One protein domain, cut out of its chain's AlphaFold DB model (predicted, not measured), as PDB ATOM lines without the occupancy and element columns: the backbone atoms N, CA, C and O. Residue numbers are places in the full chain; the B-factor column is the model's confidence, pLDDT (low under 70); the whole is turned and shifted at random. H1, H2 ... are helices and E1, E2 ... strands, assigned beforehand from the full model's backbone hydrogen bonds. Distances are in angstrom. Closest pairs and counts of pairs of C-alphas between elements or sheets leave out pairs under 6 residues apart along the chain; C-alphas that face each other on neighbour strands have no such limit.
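Overview. This is residues 2 to 130 of the 174 residues of an uncharacterized protein of Methylorubrum populi (strain ATCC BAA-705 / NCIMB 13946 / BJ001) (UniProt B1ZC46). Look for a compact body in which the long helix H2, the helix H5 and a ribbon of two parallel strands, E1 and E2, stand as a triangle round a middle that holds the short helix H3 and residues 72 to 76; H2, H5 and E1 run roughly along one direction, E1 against the two helices, and E2 is turned 30 degrees from E1. H1 packs on the far side of H2 as the other half of a helical hairpin, the short H4 sits between H2 and H5, and two long loops join these parts. The 129 printed residues hold five named helices and two named strands in the order H1 H2 E1 H3 H4 H5 E2; the class is mostly helix, though under half of the residues are in named elements. The radius of gyration of the C-alphas is 13.5 A and the spans are 37 by 34 by 26 A.

Arrangement. Start with H1, residues 3 to 12, which touches residues 39 to 47 of H2, residues 34 to 52; their closest C-alphas, of Pro 3 and Arg 43, are 6.4 A apart. This hairpin runs opposite ways at a shallow tilt of 34.9 degrees, only just short of steep. Next find E1, residues 57 to 62, and its parallel neighbour E2, residues 122 to 127, at 30 degrees; N 58 and O 122 are 2.8 A apart and N 124 and O 58 are 2.9 A apart, within hydrogen-bond range. The closest C-alphas of H2 and E2, those of Ala 49 and Phe 122, are 6.3 A apart. H3, residues 68 to 71, is close to H2 but not clearly touching, with C-alphas 38 and 71 at 6.0 A. H4, residues 81 to 85, and H5, residues 105 to 117, are close but not clearly touching, with C-alphas 83 and 111 at 7.9 A. H2 and H4 are near each other, while H2 and H5 are apart. E1, H3, H4, H5 and E2 make a strand-helix-strand unit, two parallel neighbour strands with helices between them along the chain. Every O i to N i+4 pair is within hydrogen-bond range in H1 and H4, 14 of 15 in H2 and 8 of 9 in H5; H3 is too short for such a pair.

Along the chain. Find C-alpha 3 at (108.447, 118.162, 190.808), where H1 begins its 14.2 A. H2 spans 27.2 A from C-alpha 34 at (124.073, 126.947, 185.244). E1 spans 15.2 A, H3 5.0 A, H4 6.3 A and H5 19.1 A. E2 covers 15.4 A and ends at C-alpha 127, (120.892, 118.465, 202.583).

Size, cuts and confidence. The C-alphas farthest apart, of Arg 16 and Arg 118, are 39.8 A apart. The printed part has no cut; H1 to H2 and H4 to H5 are long links. No printed residue is under 70 in pLDDT.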
ATOM      1  N   THR A   2     104.190 119.078 193.125       88.12
ATOM      2  CA  THR A   2     104.742 118.686 191.811       88.12
ATOM      3  C   THR A   2     106.277 118.748 191.831       88.12
ATOM      4  O   THR A   2     106.822 119.490 192.655       88.12
ATOM      5  N   PRO A   3     106.991 118.036 190.935       86.69
ATOM      6  CA  PRO A   3     108.447 118.162 190.808       86.69
ATOM      7  C   PRO A   3     108.903 119.611 190.600       86.69
ATOM      8  O   PRO A   3     109.829 120.066 191.263       86.69
ATOM      9  N   ALA A   4     108.193 120.372 189.761       89.56
ATOM     10  CA  ALA A   4     108.472 121.790 189.535       89.56
ATOM     11  C   ALA A   4     108.352 122.621 190.826       89.56
ATOM     12  O   ALA A   4     109.295 123.314 191.196       89.56
ATOM     13  N   ALA A   5     107.247 122.477 191.570       93.06
ATOM     14  CA  ALA A   5     107.049 123.205 192.826       93.06
ATOM     15  C   ALA A   5     108.101 122.838 193.889       93.06
ATOM     16  O   ALA A   5     108.539 123.693 194.656       93.06
ATOM     17  N   PHE A   6     108.528 121.571 193.925       94.19
ATOM     18  CA  PHE A   6     109.609 121.124 194.799       94.19
ATOM     19  C   PHE A   6     110.949 121.777 194.433       94.19
ATOM     20  O   PHE A   6     111.656 122.275 195.310       94.19
ATOM     21  N   ILE A   7     111.290 121.817 193.144       95.75
ATOM     22  CA  ILE A   7     112.528 122.432 192.653       95.75
ATOM     23  C   ILE A   7     112.526 123.941 192.896       95.75
ATOM     24  O   ILE A   7     113.552 124.489 193.297       95.75
ATOM     25  N   ASP A   8     111.387 124.610 192.720       96.38
ATOM     26  CA  ASP A   8     111.251 126.036 193.013       96.38
ATOM     27  C   ASP A   8     111.426 126.323 194.506       96.38
ATOM     28  O   ASP A   8     112.182 127.225 194.877       96.38
ATOM     29  N   ALA A   9     110.816 125.512 195.379       97.38
ATOM     30  CA  ALA A   9     111.023 125.610 196.823       97.38
ATOM     31  C   ALA A   9     112.501 125.407 197.192       97.38
ATOM     32  O   ALA A   9     113.064 126.172 197.978       97.38
ATOM     33  N   LEU A  10     113.162 124.427 196.573       96.06
ATOM     34  CA  LEU A  10     114.578 124.155 196.784       96.06
ATOM     35  C   LEU A  10     115.473 125.304 196.291       96.06
ATOM     36  O   LEU A  10     116.427 125.701 196.965       96.06
ATOM     37  N   ALA A  11     115.149 125.887 195.141       97.25
ATOM     38  CA  ALA A  11     115.846 127.036 194.582       97.25
ATOM     39  C   ALA A  11     115.577 128.339 195.354       97.25
ATOM     40  O   ALA A  11     116.371 129.279 195.268       97.25
ATOM     41  N   ALA A  12     114.501 128.419 196.136       97.44
ATOM     42  CA  ALA A  12     114.223 129.553 197.012       97.44
ATOM     43  C   ALA A  12     115.044 129.523 198.314       97.44
ATOM     44  O   ALA A  12     115.237 130.567 198.933       97.44
ATOM     45  N   LEU A  13     115.593 128.366 198.709       95.69
ATOM     46  CA  LEU A  13     116.359 128.239 199.951       95.69
ATOM     47  C   LEU A  13     117.597 129.143 199.971       95.69
ATOM     48  O   LEU A  13     118.386 129.182 199.018       95.69
ATOM     49  N   ARG A  14     117.799 129.839 201.092       91.62
ATOM     50  CA  ARG A  14     118.972 130.677 201.362       91.62
ATOM     51  C   ARG A  14     119.544 130.309 202.723       91.62
ATOM     52  O   ARG A  14     118.822 130.278 203.712       91.62
ATOM     53  N   PHE A  15     120.848 130.064 202.760       89.06
ATOM     54  CA  PHE A  15     121.592 129.779 203.980       89.06
ATOM     55  C   PHE A  15     122.850 130.634 203.995       89.06
ATOM     56  O   PHE A  15     123.468 130.846 202.955       89.06
ATOM     57  N   ARG A  16     123.248 131.103 205.179       85.69
ATOM     58  CA  ARG A  16     124.472 131.898 205.351       85.69
ATOM     59  C   ARG A  16     125.728 131.135 204.918       85.69
ATOM     60  O   ARG A  16     126.635 131.717 204.330       85.69
ATOM     61  N   ASP A  17     125.757 129.841 205.227       87.94
ATOM     62  CA  ASP A  17     126.945 128.993 205.136       87.94
ATOM     63  C   ASP A  17     126.751 127.821 204.155       87.94
ATOM     64  O   ASP A  17     127.336 126.752 204.324       87.94
ATOM     65  N   ALA A  18     125.914 127.993 203.124       91.88
ATOM     66  CA  ALA A  18     125.774 126.998 202.064       91.88
ATOM     67  C   ALA A  18     125.525 127.625 200.692       91.88
ATOM     68  O   ALA A  18     124.746 128.560 200.557       91.88
ATOM     69  N   PHE A  19     126.144 127.039 199.669       93.25
ATOM     70  CA  PHE A  19     125.927 127.337 198.267       93.25
ATOM     71  C   PHE A  19     124.687 126.604 197.739       93.25
ATOM     72  O   PHE A  19     124.684 125.371 197.680       93.25
ATOM     73  N   ASN A  20     123.666 127.346 197.301       97.06
ATOM     74  CA  ASN A  20     122.521 126.779 196.582       97.06
ATOM     75  C   ASN A  20     122.798 126.656 195.066       97.06
ATOM     76  O   ASN A  20     122.769 127.675 194.365       97.06
ATOM     77  N   PRO A  21     123.031 125.440 194.528       96.56
ATOM     78  CA  PRO A  21     123.369 125.262 193.119       96.56
ATOM     79  C   PRO A  21     122.195 125.543 192.180       96.56
ATOM     80  O   PRO A  21     122.406 125.891 191.020       96.56
ATOM     81  N   TYR A  22     120.966 125.458 192.675       97.94
ATOM     82  CA  TYR A  22     119.759 125.691 191.888       97.94
ATOM     83  C   TYR A  22     119.398 127.175 191.811       97.94
ATOM     84  O   TYR A  22     118.509 127.552 191.054       97.94
ATOM     85  N   ALA A  23     120.070 128.038 192.570       96.88
ATOM     86  CA  ALA A  23     119.765 129.465 192.627       96.88
ATOM     87  C   ALA A  23     120.927 130.365 192.213       96.88
ATOM     88  O   ALA A  23     120.699 131.514 191.847       96.88
ATOM     89  N   VAL A  24     122.164 129.874 192.308       94.56
ATOM     90  CA  VAL A  24     123.349 130.723 192.216       94.56
ATOM     91  C   VAL A  24     124.310 130.229 191.148       94.56
ATOM     92  O   VAL A  24     124.623 129.042 191.068       94.56
ATOM     93  N   VAL A  25     124.800 131.178 190.353       94.81
ATOM     94  CA  VAL A  25     125.893 131.005 189.393       94.81
ATOM     95  C   VAL A  25     127.220 131.181 190.131       94.81
ATOM     96  O   VAL A  25     127.439 132.192 190.798       94.81
ATOM     97  N   CYS A  26     128.133 130.220 190.012       90.94
ATOM     98  CA  CYS A  26     129.518 130.430 190.412       90.94
ATOM     99  C   CYS A  26     130.301 131.204 189.339       90.94
ATOM    100  O   CYS A  26     130.513 130.665 188.252       90.94
ATOM    101  N   PRO A  27     130.857 132.385 189.651       89.25
ATOM    102  CA  PRO A  27     131.585 133.187 188.666       89.25
ATOM    103  C   PRO A  27     132.815 132.467 188.091       89.25
ATOM    104  O   PRO A  27     133.105 132.596 186.903       89.25
ATOM    105  N   ASP A  28     133.493 131.645 188.897       87.81
ATOM    106  CA  ASP A  28     134.735 130.966 188.508       87.81
ATOM    107  C   ASP A  28     134.515 129.758 187.589       87.81
ATOM    108  O   ASP A  28     135.416 129.338 186.858       87.81
ATOM    109  N   HIS A  29     133.338 129.135 187.655       90.19
ATOM    110  CA  HIS A  29     133.139 127.789 187.118       90.19
ATOM    111  C   HIS A  29     131.893 127.633 186.263       90.19
ATOM    112  O   HIS A  29     131.913 126.807 185.361       90.19
ATOM    113  N   ASP A  30     130.839 128.400 186.504       94.94
ATOM    114  CA  ASP A  30     129.539 128.170 185.886       94.94
ATOM    115  C   ASP A  30     129.351 128.974 184.596       94.94
ATOM    116  O   ASP A  30     129.874 130.079 184.458       94.94
ATOM    117  N   GLY A  31     128.576 128.429 183.654       92.50
ATOM    118  CA  GLY A  31     127.942 129.235 182.607       92.50
ATOM    119  C   GLY A  31     126.811 130.109 183.168       92.50
ATOM    120  O   GLY A  31     126.396 129.929 184.313       92.50
ATOM    121  N   ALA A  32     126.291 131.042 182.366       93.75
ATOM    122  CA  ALA A  32     125.207 131.937 182.794       93.75
ATOM    123  C   ALA A  32     123.935 131.165 183.205       93.75
ATOM    124  O   ALA A  32     123.321 131.489 184.218       93.75
ATOM    125  N   ASP A  33     123.619 130.085 182.485       97.12
ATOM    126  CA  ASP A  33     122.408 129.276 182.691       97.12
ATOM    127  C   ASP A  33     122.617 128.089 183.646       97.12
ATOM    128  O   ASP A  33     121.835 127.137 183.679       97.12
ATOM    129  N   ALA A  34     123.706 128.091 184.419       97.56
ATOM    130  CA  ALA A  34     124.073 126.947 185.244       97.56
ATOM    131  C   ALA A  34     123.004 126.537 186.282       97.56
ATOM    132  O   ALA A  34     122.754 125.335 186.412       97.56
ATOM    133  N   PRO A  35     122.335 127.461 187.003       98.12
ATOM    134  CA  PRO A  35     121.210 127.107 187.863       98.12
ATOM    135  C   PRO A  35     120.079 126.406 187.108       98.12
ATOM    136  O   PRO A  35     119.559 125.407 187.596       98.12
ATOM    137  N   GLN A  36     119.731 126.888 185.916       98.38
ATOM    138  CA  GLN A  36     118.661 126.363 185.069       98.38
ATOM    139  C   GLN A  36     118.995 124.942 184.609       98.38
ATOM    140  O   GLN A  36     118.177 124.041 184.774       98.38
ATOM    141  N   ILE A  37     120.228 124.713 184.150       98.62
ATOM    142  CA  ILE A  37     120.719 123.379 183.779       98.62
ATOM    143  C   ILE A  37     120.634 122.415 184.969       98.62
ATOM    144  O   ILE A  37     120.172 121.284 184.832       98.62
ATOM    145  N   ARG A  38     121.047 122.851 186.164       98.50
ATOM    146  CA  ARG A  38     120.998 122.006 187.368       98.50
ATOM    147  C   ARG A  38     119.575 121.713 187.831       98.50
ATOM    148  O   ARG A  38     119.331 120.610 188.309       98.50
ATOM    149  N   ARG A  39     118.647 122.664 187.685       98.50
ATOM    150  CA  ARG A  39     117.214 122.437 187.931       98.50
ATOM    151  C   ARG A  39     116.648 121.413 186.960       98.50
ATOM    152  O   ARG A  39     115.946 120.517 187.404       98.50
ATOM    153  N   GLU A  40     116.993 121.506 185.681       98.38
ATOM    154  CA  GLU A  40     116.520 120.551 184.678       98.38
ATOM    155  C   GLU A  40     117.074 119.145 184.932       98.38
ATOM    156  O   GLU A  40     116.310 118.186 184.991       98.38
ATOM    157  N   ASN A  41     118.373 119.017 185.219       98.25
ATOM    158  CA  ASN A  41     118.956 117.740 185.640       98.25
ATOM    159  C   ASN A  41     118.227 117.162 186.869       98.25
ATOM    160  O   ASN A  41     117.891 115.977 186.894       98.25
ATOM    161  N   LEU A  42     117.974 117.999 187.884       97.75
ATOM    162  CA  LEU A  42     117.265 117.605 189.102       97.75
ATOM    163  C   LEU A  42     115.794 117.260 188.842       97.75
ATOM    164  O   LEU A  42     115.230 116.493 189.607       97.75
ATOM    165  N   ARG A  43     115.165 117.804 187.801       97.56
ATOM    166  CA  ARG A  43     113.797 117.464 187.401       97.56
ATOM    167  C   ARG A  43     113.744 116.090 186.743       97.56
ATOM    168  O   ARG A  43     112.940 115.250 187.137       97.56
ATOM    169  N   LEU A  44     114.645 115.853 185.792       97.50
ATOM    170  CA  LEU A  44     114.694 114.631 184.993       97.50
ATOM    171  C   LEU A  44     114.955 113.379 185.838       97.50
ATOM    172  O   LEU A  44     114.325 112.348 185.620       97.50
ATOM    173  N   VAL A  45     115.874 113.450 186.808       96.00
ATOM    174  CA  VAL A  45     116.315 112.263 187.562       96.00
ATOM    175  C   VAL A  45     115.209 111.653 188.444       96.00
ATOM    176  O   VAL A  45     114.945 110.460 188.297       96.00
ATOM    177  N   PRO A  46     114.523 112.399 189.332       93.38
ATOM    178  CA  PRO A  46     113.422 111.870 190.131       93.38
ATOM    179  C   PRO A  46     112.226 111.450 189.282       93.38
ATOM    180  O   PRO A  46     111.605 110.443 189.599       93.38
ATOM    181  N   GLU A  47     111.904 112.175 188.205       94.81
ATOM    182  CA  GLU A  47     110.825 111.776 187.291       94.81
ATOM    183  C   GLU A  47     111.115 110.414 186.648       94.81
ATOM    184  O   GLU A  47     110.264 109.525 186.676       94.81
ATOM    185  N   ALA A  48     112.336 110.215 186.148       94.94
ATOM    186  CA  ALA A  48     112.757 108.945 185.569       94.94
ATOM    187  C   ALA A  48     112.814 107.817 186.611       94.94
ATOM    188  O   ALA A  48     112.377 106.697 186.346       94.94
ATOM    189  N   ALA A  49     113.307 108.109 187.818       93.31
ATOM    190  CA  ALA A  49     113.343 107.140 188.908       93.31
ATOM    191  C   ALA A  49     111.932 106.712 189.347       93.31
ATOM    192  O   ALA A  49     111.692 105.525 189.553       93.31
ATOM    193  N   LEU A  50     110.986 107.651 189.441       92.50
ATOM    194  CA  LEU A  50     109.585 107.360 189.757       92.50
ATOM    195  C   LEU A  50     108.914 106.535 188.655       92.50
ATOM    196  O   LEU A  50     108.211 105.579 188.970       92.50
ATOM    197  N   ALA A  51     109.166 106.857 187.384       92.88
ATOM    198  CA  ALA A  51     108.624 106.108 186.252       92.88
ATOM    199  C   ALA A  51     109.160 104.666 186.179       92.88
ATOM    200  O   ALA A  51     108.426 103.757 185.799       92.88
ATOM    201  N   GLY A  52     110.425 104.449 186.557       89.69
ATOM    202  CA  GLY A  52     111.069 103.132 186.570       89.69
ATOM    203  C   GLY A  52     110.872 102.316 187.854       89.69
ATOM    204  O   GLY A  52     111.303 101.167 187.902       89.69
ATOM    205  N   GLY A  53     110.241 102.892 188.882       88.69
ATOM    206  CA  GLY A  53     110.181 102.322 190.227       88.69
ATOM    207  C   GLY A  53     111.421 102.668 191.060       88.69
ATOM    208  O   GLY A  53     112.561 102.401 190.678       88.69
ATOM    209  N   VAL A  54     111.197 103.261 192.235       83.31
ATOM    210  CA  VAL A  54     112.272 103.703 193.134       83.31
ATOM    211  C   VAL A  54     112.619 102.592 194.127       83.31
ATOM    212  O   VAL A  54     112.062 102.539 195.220       83.31
ATOM    213  N   ASP A  55     113.552 101.714 193.763       83.75
ATOM    214  CA  ASP A  55     114.193 100.776 194.695       83.75
ATOM    215  C   ASP A  55     115.560 100.306 194.146       83.75
ATOM    216  O   ASP A  55     115.597  99.639 193.105       83.75
ATOM    217  N   PRO A  56     116.701 100.576 194.822       92.88
ATOM    218  CA  PRO A  56     116.865 101.136 196.162       92.88
ATOM    219  C   PRO A  56     117.167 102.640 196.140       92.88
ATOM    220  O   PRO A  56     117.490 103.218 195.100       92.88
ATOM    221  N   ILE A  57     117.111 103.268 197.318       95.62
ATOM    222  CA  ILE A  57     117.502 104.669 197.524       95.62
ATOM    223  C   ILE A  57     118.808 104.732 198.311       95.62
ATOM    224  O   ILE A  57     118.920 104.140 199.385       95.62
ATOM    225  N   TRP A  58     119.784 105.490 197.816       97.00
ATOM    226  CA  TRP A  58     121.013 105.810 198.538       97.00
ATOM    227  C   TRP A  58     121.017 107.269 198.973       97.00
ATOM    228  O   TRP A  58     120.926 108.183 198.153       97.00
ATOM    229  N   ILE A  59     121.155 107.474 200.282       96.31
ATOM    230  CA  ILE A  59     121.115 108.789 200.913       96.31
ATOM    231  C   ILE A  59     122.524 109.219 201.326       96.31
ATOM    232  O   ILE A  59     123.198 108.541 202.100       96.31
ATOM    233  N   ALA A  60     122.948 110.382 200.847       95.75
ATOM    234  CA  ALA A  60     124.154 111.080 201.265       95.75
ATOM    235  C   ALA A  60     123.819 112.314 202.118       95.75
ATOM    236  O   ALA A  60     122.675 112.764 202.185       95.75
ATOM    237  N   ARG A  61     124.824 112.885 202.788       96.88
ATOM    238  CA  ARG A  61     124.629 114.018 203.707       96.88
ATOM    239  C   ARG A  61     124.358 115.323 202.957       96.88
ATOM    240  O   ARG A  61     123.257 115.849 203.033       96.88
ATOM    241  N   ASP A  62     125.337 115.802 202.194       95.62
ATOM    242  CA  ASP A  62     125.313 117.089 201.485       95.62
ATOM    243  C   ASP A  62     126.040 117.041 200.131       95.62
ATOM    244  O   ASP A  62     126.741 116.068 199.829       95.62
ATOM    245  N   LEU A  63     125.845 118.064 199.294       96.44
ATOM    246  CA  LEU A  63     126.490 118.118 197.985       96.44
ATOM    247  C   LEU A  63     127.980 118.440 198.124       96.44
ATOM    248  O   LEU A  63     128.364 119.461 198.689       96.44
ATOM    249  N   GLY A  64     128.823 117.605 197.517       93.38
ATOM    250  CA  GLY A  64     130.262 117.835 197.437       93.38
ATOM    251  C   GLY A  64     130.634 119.004 196.518       93.38
ATOM    252  O   GLY A  64     129.954 119.282 195.525       93.38
ATOM    253  N   TYR A  65     131.742 119.681 196.838       91.44
ATOM    254  CA  TYR A  65     132.234 120.852 196.100       91.44
ATOM    255  C   TYR A  65     132.553 120.542 194.626       91.44
ATOM    256  O   TYR A  65     132.276 121.353 193.737       91.44
ATOM    257  N   ARG A  66     133.161 119.373 194.372       93.69
ATOM    258  CA  ARG A  66     133.564 118.915 193.030       93.69
ATOM    259  C   ARG A  66     132.507 118.023 192.384       93.69
ATOM    260  O   ARG A  66     132.574 117.820 191.176       93.69
ATOM    261  N   GLY A  67     131.561 117.521 193.174       95.81
ATOM    262  CA  GLY A  67     130.440 116.709 192.726       95.81
ATOM    263  C   GLY A  67     129.152 117.509 192.570       95.81
ATOM    264  O   GLY A  67     129.048 118.408 191.728       95.81
ATOM    265  N   GLY A  68     128.178 117.184 193.422       96.25
ATOM    266  CA  GLY A  68     126.791 117.631 193.324       96.25
ATOM    267  C   GLY A  68     126.583 119.143 193.277       96.25
ATOM    268  O   GLY A  68     125.633 119.617 192.663       96.25
ATOM    269  N   ARG A  69     127.507 119.935 193.829       95.81
ATOM    270  CA  ARG A  69     127.484 121.394 193.680       95.81
ATOM    271  C   ARG A  69     127.527 121.831 192.208       95.81
ATOM    272  O   ARG A  69     126.876 122.802 191.834       95.81
ATOM    273  N   ARG A  70     128.331 121.148 191.388       96.50
ATOM    274  CA  ARG A  70     128.557 121.477 189.971       96.50
ATOM    275  C   ARG A  70     127.486 120.873 189.068       96.50
ATOM    276  O   ARG A  70     127.102 121.508 188.092       96.50
ATOM    277  N   THR A  71     126.997 119.678 189.399       98.00
ATOM    278  CA  THR A  71     126.046 118.909 188.572       98.00
ATOM    279  C   THR A  71     124.581 119.107 188.965       98.00
ATOM    280  O   THR A  71     123.698 118.888 188.139       98.00
ATOM    281  N   GLY A  72     124.318 119.530 190.204       97.62
ATOM    282  CA  GLY A  72     122.982 119.571 190.802       97.62
ATOM    283  C   GLY A  72     122.476 118.211 191.289       97.62
ATOM    284  O   GLY A  72     121.338 118.135 191.749       97.62
ATOM    285  N   LEU A  73     123.290 117.152 191.198       98.25
ATOM    286  CA  LEU A  73     122.869 115.768 191.419       98.25
ATOM    287  C   LEU A  73     123.640 115.104 192.561       98.25
ATOM    288  O   LEU A  73     124.852 115.280 192.714       98.25
ATOM    289  N   ALA A  74     122.931 114.298 193.347       97.88
ATOM    290  CA  ALA A  74     123.505 113.587 194.477       97.88
ATOM    291  C   ALA A  74     124.597 112.604 194.044       97.88
ATOM    292  O   ALA A  74     124.462 111.915 193.032       97.88
ATOM    293  N   LEU A  75     125.689 112.550 194.818       97.44
ATOM    294  CA  LEU A  75     126.814 111.621 194.618       97.44
ATOM    295  C   LEU A  75     127.370 111.586 193.176       97.44
ATOM    296  O   LEU A  75     127.917 110.578 192.731       97.44
ATOM    297  N   THR A  76     127.228 112.682 192.427       98.38
ATOM    298  CA  THR A  76     127.536 112.727 190.993       98.38
ATOM    299  C   THR A  76     128.417 113.919 190.674       98.38
ATOM    300  O   THR A  76     128.033 115.070 190.880       98.38
ATOM    301  N   ASP A  77     129.601 113.637 190.143       98.00
ATOM    302  CA  ASP A  77     130.507 114.632 189.578       98.00
ATOM    303  C   ASP A  77     130.354 114.722 188.050       98.00
ATOM    304  O   ASP A  77     129.575 113.990 187.442       98.00
ATOM    305  N   GLU A  78     131.063 115.653 187.412       98.00
ATOM    306  CA  GLU A  78     130.932 115.852 185.963       98.00
ATOM    307  C   GLU A  78     131.512 114.690 185.150       98.00
ATOM    308  O   GLU A  78     131.060 114.457 184.031       98.00
ATOM    309  N   ALA A  79     132.492 113.962 185.695       98.12
ATOM    310  CA  ALA A  79     133.072 112.788 185.044       98.12
ATOM    311  C   ALA A  79     132.086 111.608 185.008       98.12
ATOM    312  O   ALA A  79     132.106 110.814 184.070       98.12
ATOM    313  N   HIS A  80     131.198 111.517 185.999       98.38
ATOM    314  CA  HIS A  80     130.190 110.466 186.118       98.38
ATOM    315  C   HIS A  80     128.782 110.909 185.700       98.38
ATOM    316  O   HIS A  80     127.859 110.099 185.716       98.38
ATOM    317  N   LEU A  81     128.601 112.158 185.262       98.25
ATOM    318  CA  LEU A  81     127.318 112.649 184.753       98.25
ATOM    319  C   LEU A  81     126.760 111.796 183.590       98.25
ATOM    320  O   LEU A  81     125.572 111.477 183.634       98.25
ATOM    321  N   PRO A  82     127.569 111.335 182.607       97.56
ATOM    322  CA  PRO A  82     127.077 110.426 181.567       97.56
ATOM    323  C   PRO A  82     126.627 109.063 182.110       97.56
ATOM    324  O   PRO A  82     125.675 108.481 181.603       97.56
ATOM    325  N   ALA A  83     127.279 108.557 183.162       96.75
ATOM    326  CA  ALA A  83     126.863 107.313 183.806       96.75
ATOM    327  C   ALA A  83     125.525 107.488 184.541       96.75
ATOM    328  O   ALA A  83     124.679 106.598 184.484       96.75
ATOM    329  N   HIS A  84     125.297 108.650 185.164       97.62
ATOM    330  CA  HIS A  84     124.001 108.987 185.757       97.62
ATOM    331  C   HIS A  84     122.905 109.110 184.705       97.62
ATOM    332  O   HIS A  84     121.818 108.577 184.906       97.62
ATOM    333  N   ALA A  85     123.199 109.716 183.555       97.38
ATOM    334  CA  ALA A  85     122.245 109.792 182.454       97.38
ATOM    335  C   ALA A  85     121.728 108.401 182.048       97.38
ATOM    336  O   ALA A  85     120.536 108.239 181.807       97.38
ATOM    337  N   GLY A  86     122.594 107.387 182.044       95.12
ATOM    338  CA  GLY A  86     122.217 106.010 181.720       95.12
ATOM    339  C   GLY A  86     121.510 105.233 182.838       95.12
ATOM    340  O   GLY A  86     121.041 104.127 182.580       95.12
ATOM    341  N   LEU A  87     121.419 105.759 184.067       93.69
ATOM    342  CA  LEU A  87     120.973 104.978 185.229       93.69
ATOM    343  C   LEU A  87     119.476 104.635 185.198       93.69
ATOM    344  O   LEU A  87     119.100 103.541 185.612       93.69
ATOM    345  N   HIS A  88     118.640 105.547 184.695       90.44
ATOM    346  CA  HIS A  88     117.175 105.412 184.642       90.44
ATOM    347  C   HIS A  88     116.622 105.498 183.206       90.44
ATOM    348  O   HIS A  88     115.500 105.946 182.994       90.44
ATOM    349  N   GLY A  89     117.412 105.065 182.218       87.75
ATOM    350  CA  GLY A  89     117.090 105.216 180.798       87.75
ATOM    351  C   GLY A  89     117.575 106.564 180.270       87.75
ATOM    352  O   GLY A  89     117.136 107.605 180.739       87.75
ATOM    353  N   GLN A  90     118.515 106.513 179.322       95.44
ATOM    354  CA  GLN A  90     119.337 107.622 178.825       95.44
ATOM    355  C   GLN A  90     118.687 109.020 178.908       95.44
ATOM    356  O   GLN A  90     117.972 109.449 178.005       95.44
ATOM    357  N   LEU A  91     118.998 109.751 179.979       97.38
ATOM    358  CA  LEU A  91     118.491 111.096 180.237       97.38
ATOM    359  C   LEU A  91     119.361 112.164 179.556       97.38
ATOM    360  O   LEU A  91     120.585 112.018 179.498       97.38
ATOM    361  N   PRO A  92     118.780 113.288 179.105       97.94
ATOM    362  CA  PRO A  92     119.524 114.386 178.489       97.94
ATOM    363  C   PRO A  92     120.221 115.282 179.535       97.94
ATOM    364  O   PRO A  92     120.063 116.503 179.541       97.94
ATOM    365  N   LEU A  93     120.996 114.688 180.448       98.38
ATOM    366  CA  LEU A  93     121.701 115.439 181.490       98.38
ATOM    367  C   LEU A  93     122.812 116.302 180.891       98.38
ATOM    368  O   LEU A  93     123.608 115.841 180.074       98.38
ATOM    369  N   SER A  94     122.901 117.548 181.353       98.00
ATOM    370  CA  SER A  94     123.821 118.545 180.799       98.00
ATOM    371  C   SER A  94     124.791 119.092 181.845       98.00
ATOM    372  O   SER A  94     124.467 119.225 183.029       98.00
ATOM    373  N   ARG A  95     126.013 119.432 181.415       97.75
ATOM    374  CA  ARG A  95     127.002 120.089 182.280       97.75
ATOM    375  C   ARG A  95     126.651 121.564 182.449       97.75
ATOM    376  O   ARG A  95     126.488 122.281 181.471       97.75
ATOM    377  N   ALA A  96     126.606 122.014 183.699       96.44
ATOM    378  CA  ALA A  96     126.375 123.416 184.046       96.44
ATOM    379  C   ALA A  96     127.678 124.237 184.153       96.44
ATOM    380  O   ALA A  96     127.663 125.466 184.053       96.44
ATOM    381  N   ALA A  97     128.813 123.563 184.371       92.44
ATOM    382  CA  ALA A  97     130.106 124.203 184.555       92.44
ATOM    383  C   ALA A  97     130.969 124.168 183.282       92.44
ATOM    384  O   ALA A  97     130.916 123.241 182.476       92.44
ATOM    385  N   ARG A  98     131.792 125.206 183.125       92.75
ATOM    386  CA  ARG A  98     132.729 125.415 182.020       92.75
ATOM    387  C   ARG A  98     134.028 124.635 182.231       92.75
ATOM    388  O   ARG A  98     134.407 124.300 183.355       92.75
ATOM    389  N   GLY A  99     134.751 124.433 181.131       92.56
ATOM    390  CA  GLY A  99     136.066 123.795 181.124       92.56
ATOM    391  C   GLY A  99     136.006 122.265 181.215       92.56
ATOM    392  O   GLY A  99     134.952 121.667 180.976       92.56
ATOM    393  N   PRO A 100     137.131 121.606 181.536       94.00
ATOM    394  CA  PRO A 100     137.198 120.149 181.642       94.00
ATOM    395  C   PRO A 100     136.280 119.592 182.733       94.00
ATOM    396  O   PRO A 100     136.035 120.255 183.743       94.00
ATOM    397  N   ALA A 101     135.789 118.368 182.535       95.94
ATOM    398  CA  ALA A 101     135.011 117.665 183.548       95.94
ATOM    399  C   ALA A 101     135.866 117.391 184.793       95.94
ATOM    400  O   ALA A 101     137.034 117.008 184.700       95.94
ATOM    401  N   VAL A 102     135.276 117.589 185.970       94.62
ATOM    402  CA  VAL A 102     135.934 117.386 187.260       94.62
ATOM    403  C   VAL A 102     135.442 116.091 187.901       94.62
ATOM    404  O   VAL A 102     134.238 115.880 188.017       94.62
ATOM    405  N   ALA A 103     136.381 115.267 188.371       95.38
ATOM    406  CA  ALA A 103     136.095 114.110 189.216       95.38
ATOM    407  C   ALA A 103     136.180 114.456 190.716       95.38
ATOM    408  O   ALA A 103     137.016 115.266 191.143       95.38
ATOM    409  N   GLU A 104     135.341 113.803 191.516       94.12
ATOM    410  CA  GLU A 104     135.305 113.821 192.974       94.12
ATOM    411  C   GLU A 104     135.529 112.398 193.508       94.12
ATOM    412  O   GLU A 104     134.958 111.428 193.011       94.12
ATOM    413  N   ARG A 105     136.366 112.253 194.546       93.94
ATOM    414  CA  ARG A 105     136.741 110.934 195.088       93.94
ATOM    415  C   ARG A 105     135.527 110.130 195.562       93.94
ATOM    416  O   ARG A 105     135.436 108.949 195.247       93.94
ATOM    417  N   THR A 106     134.609 110.762 196.294       93.06
ATOM    418  CA  THR A 106     133.395 110.100 196.796       93.06
ATOM    419  C   THR A 106     132.521 109.612 195.647       93.06
ATOM    420  O   THR A 106     132.190 108.432 195.615       93.06
ATOM    421  N   ALA A 107     132.232 110.475 194.665       96.25
ATOM    422  CA  ALA A 107     131.481 110.087 193.476       96.25
ATOM    423  C   ALA A 107     132.180 108.941 192.729       96.25
ATOM    424  O   ALA A 107     131.544 107.948 192.402       96.25
ATOM    425  N   THR A 108     133.501 109.003 192.553       97.19
ATOM    426  CA  THR A 108     134.271 107.939 191.888       97.19
ATOM    427  C   THR A 108     134.062 106.577 192.551       97.19
ATOM    428  O   THR A 108     133.771 105.602 191.860       97.19
ATOM    429  N   VAL A 109     134.160 106.505 193.881       96.88
ATOM    430  CA  VAL A 109     133.921 105.259 194.628       96.88
ATOM    431  C   VAL A 109     132.456 104.827 194.508       96.88
ATOM    432  O   VAL A 109     132.187 103.672 194.196       96.88
ATOM    433  N   THR A 110     131.499 105.745 194.675       96.38
ATOM    434  CA  THR A 110     130.067 105.445 194.518       96.38
ATOM    435  C   THR A 110     129.760 104.857 193.141       96.38
ATOM    436  O   THR A 110     129.139 103.800 193.045       96.38
ATOM    437  N   TRP A 111     130.240 105.487 192.071       96.44
ATOM    438  CA  TRP A 111     130.005 105.052 190.696       96.44
ATOM    439  C   TRP A 111     130.778 103.789 190.324       96.44
ATOM    440  O   TRP A 111     130.363 103.067 189.419       96.44
ATOM    441  N   GLN A 112     131.887 103.474 191.002       95.62
ATOM    442  CA  GLN A 112     132.485 102.140 190.920       95.62
ATOM    443  C   GLN A 112     131.521 101.090 191.473       95.62
ATOM    444  O   GLN A 112     131.277 100.100 190.794       95.62
ATOM    445  N   VAL A 113     130.913 101.310 192.642       95.88
ATOM    446  CA  VAL A 113     129.968 100.341 193.226       95.88
ATOM    447  C   VAL A 113     128.682 100.232 192.397       95.88
ATOM    448  O   VAL A 113     128.271  99.121 192.072       95.88
ATOM    449  N   LEU A 114     128.085 101.353 191.973       94.75
ATOM    450  CA  LEU A 114     126.852 101.359 191.166       94.75
ATOM    451  C   LEU A 114     126.988 100.542 189.875       94.75
ATOM    452  O   LEU A 114     126.085  99.785 189.524       94.75
ATOM    453  N   ARG A 115     128.148 100.620 189.209       92.19
ATOM    454  CA  ARG A 115     128.438  99.823 188.006       92.19
ATOM    455  C   ARG A 115     128.375  98.310 188.245       92.19
ATOM    456  O   ARG A 115     128.071  97.571 187.312       92.19
ATOM    457  N   HIS A 116     128.629  97.844 189.466       93.25
ATOM    458  CA  HIS A 116     128.555  96.422 189.811       93.25
ATOM    459  C   HIS A 116     127.140  95.965 190.184       93.25
ATOM    460  O   HIS A 116     126.827  94.791 190.005       93.25
ATOM    461  N   LEU A 117     126.273  96.865 190.662       89.81
ATOM    462  CA  LEU A 117     124.924  96.511 191.124       89.81
ATOM    463  C   LEU A 117     123.954  96.169 189.986       89.81
ATOM    464  O   LEU A 117     122.967  95.484 190.235       89.81
ATOM    465  N   ARG A 118     124.227  96.629 188.753       82.06
ATOM    466  CA  ARG A 118     123.435  96.350 187.533       82.06
ATOM    467  C   ARG A 118     121.918  96.581 187.676       82.06
ATOM    468  O   ARG A 118     121.134  96.008 186.928       82.06
ATOM    469  N   ARG A 119     121.511  97.441 188.611       89.12
ATOM    470  CA  ARG A 119     120.135  97.905 188.809       89.12
ATOM    471  C   ARG A 119     120.143  99.417 189.040       89.12
ATOM    472  O   ARG A 119     121.123  99.913 189.607       89.12
ATOM    473  N   PRO A 120     119.092 100.145 188.634       91.75
ATOM    474  CA  PRO A 120     118.963 101.560 188.953       91.75
ATOM    475  C   PRO A 120     118.953 101.785 190.470       91.75
ATOM    476  O   PRO A 120     118.391 100.985 191.217       91.75
ATOM    477  N   VAL A 121     119.584 102.869 190.922       95.44
ATOM    478  CA  VAL A 121     119.589 103.293 192.328       95.44
ATOM    479  C   VAL A 121     119.290 104.777 192.373       95.44
ATOM    480  O   VAL A 121     120.025 105.573 191.795       95.44
ATOM    481  N   PHE A 122     118.242 105.168 193.087       96.69
ATOM    482  CA  PHE A 122     117.943 106.580 193.248       96.69
ATOM    483  C   PHE A 122     118.911 107.206 194.256       96.69
ATOM    484  O   PHE A 122     119.008 106.765 195.403       96.69
ATOM    485  N   LEU A 123     119.648 108.231 193.831       97.31
ATOM    486  CA  LEU A 123     120.638 108.919 194.658       97.31
ATOM    487  C   LEU A 123     120.041 110.219 195.200       97.31
ATOM    488  O   LEU A 123     119.517 111.028 194.434       97.31
ATOM    489  N   TRP A 124     120.177 110.462 196.503       97.06
ATOM    490  CA  TRP A 124     119.673 111.684 197.131       97.06
ATOM    491  C   TRP A 124     120.599 112.221 198.226       97.06
ATOM    492  O   TRP A 124     121.386 111.486 198.816       97.06
ATOM    493  N   ASN A 125     120.486 113.516 198.524       97.06
ATOM    494  CA  ASN A 125     121.169 114.170 199.636       97.06
ATOM    495  C   ASN A 125     120.152 114.713 200.643       97.06
ATOM    496  O   ASN A 125     119.269 115.471 200.255       97.06
ATOM    497  N   VAL A 126     120.310 114.399 201.936       96.25
ATOM    498  CA  VAL A 126     119.450 114.954 203.007       96.25
ATOM    499  C   VAL A 126     119.487 116.481 202.996       96.25
ATOM    500  O   VAL A 126     118.458 117.134 203.136       96.25
ATOM    501  N   PHE A 127     120.675 117.045 202.784       96.25
ATOM    502  CA  PHE A 127     120.892 118.465 202.583       96.25
ATOM    503  C   PHE A 127     121.324 118.711 201.128       96.25
ATOM    504  O   PHE A 127     122.513 118.656 200.820       96.25
ATOM    505  N   PRO A 128     120.391 118.966 200.196       96.12
ATOM    506  CA  PRO A 128     120.676 119.086 198.761       96.12
ATOM    507  C   PRO A 128     121.347 120.420 198.380       96.12
ATOM    508  O   PRO A 128     121.120 120.959 197.306       96.12
ATOM    509  N   LEU A 129     122.187 120.977 199.250       96.44
ATOM    510  CA  LEU A 129     122.995 122.172 199.012       96.44
ATOM    511  C   LEU A 129     124.453 121.863 199.368       96.44
ATOM    512  O   LEU A 129     124.752 120.818 199.949       96.44
ATOM    513  N   HIS A 130     125.370 122.764 199.024       94.81
ATOM    514  CA  HIS A 130     126.784 122.595 199.350       94.81
ATOM    515  C   HIS A 130     127.193 123.477 200.543       94.81
ATOM    516  O   HIS A 130     127.342 124.685 200.357       94.81
TER     517      HIS A 130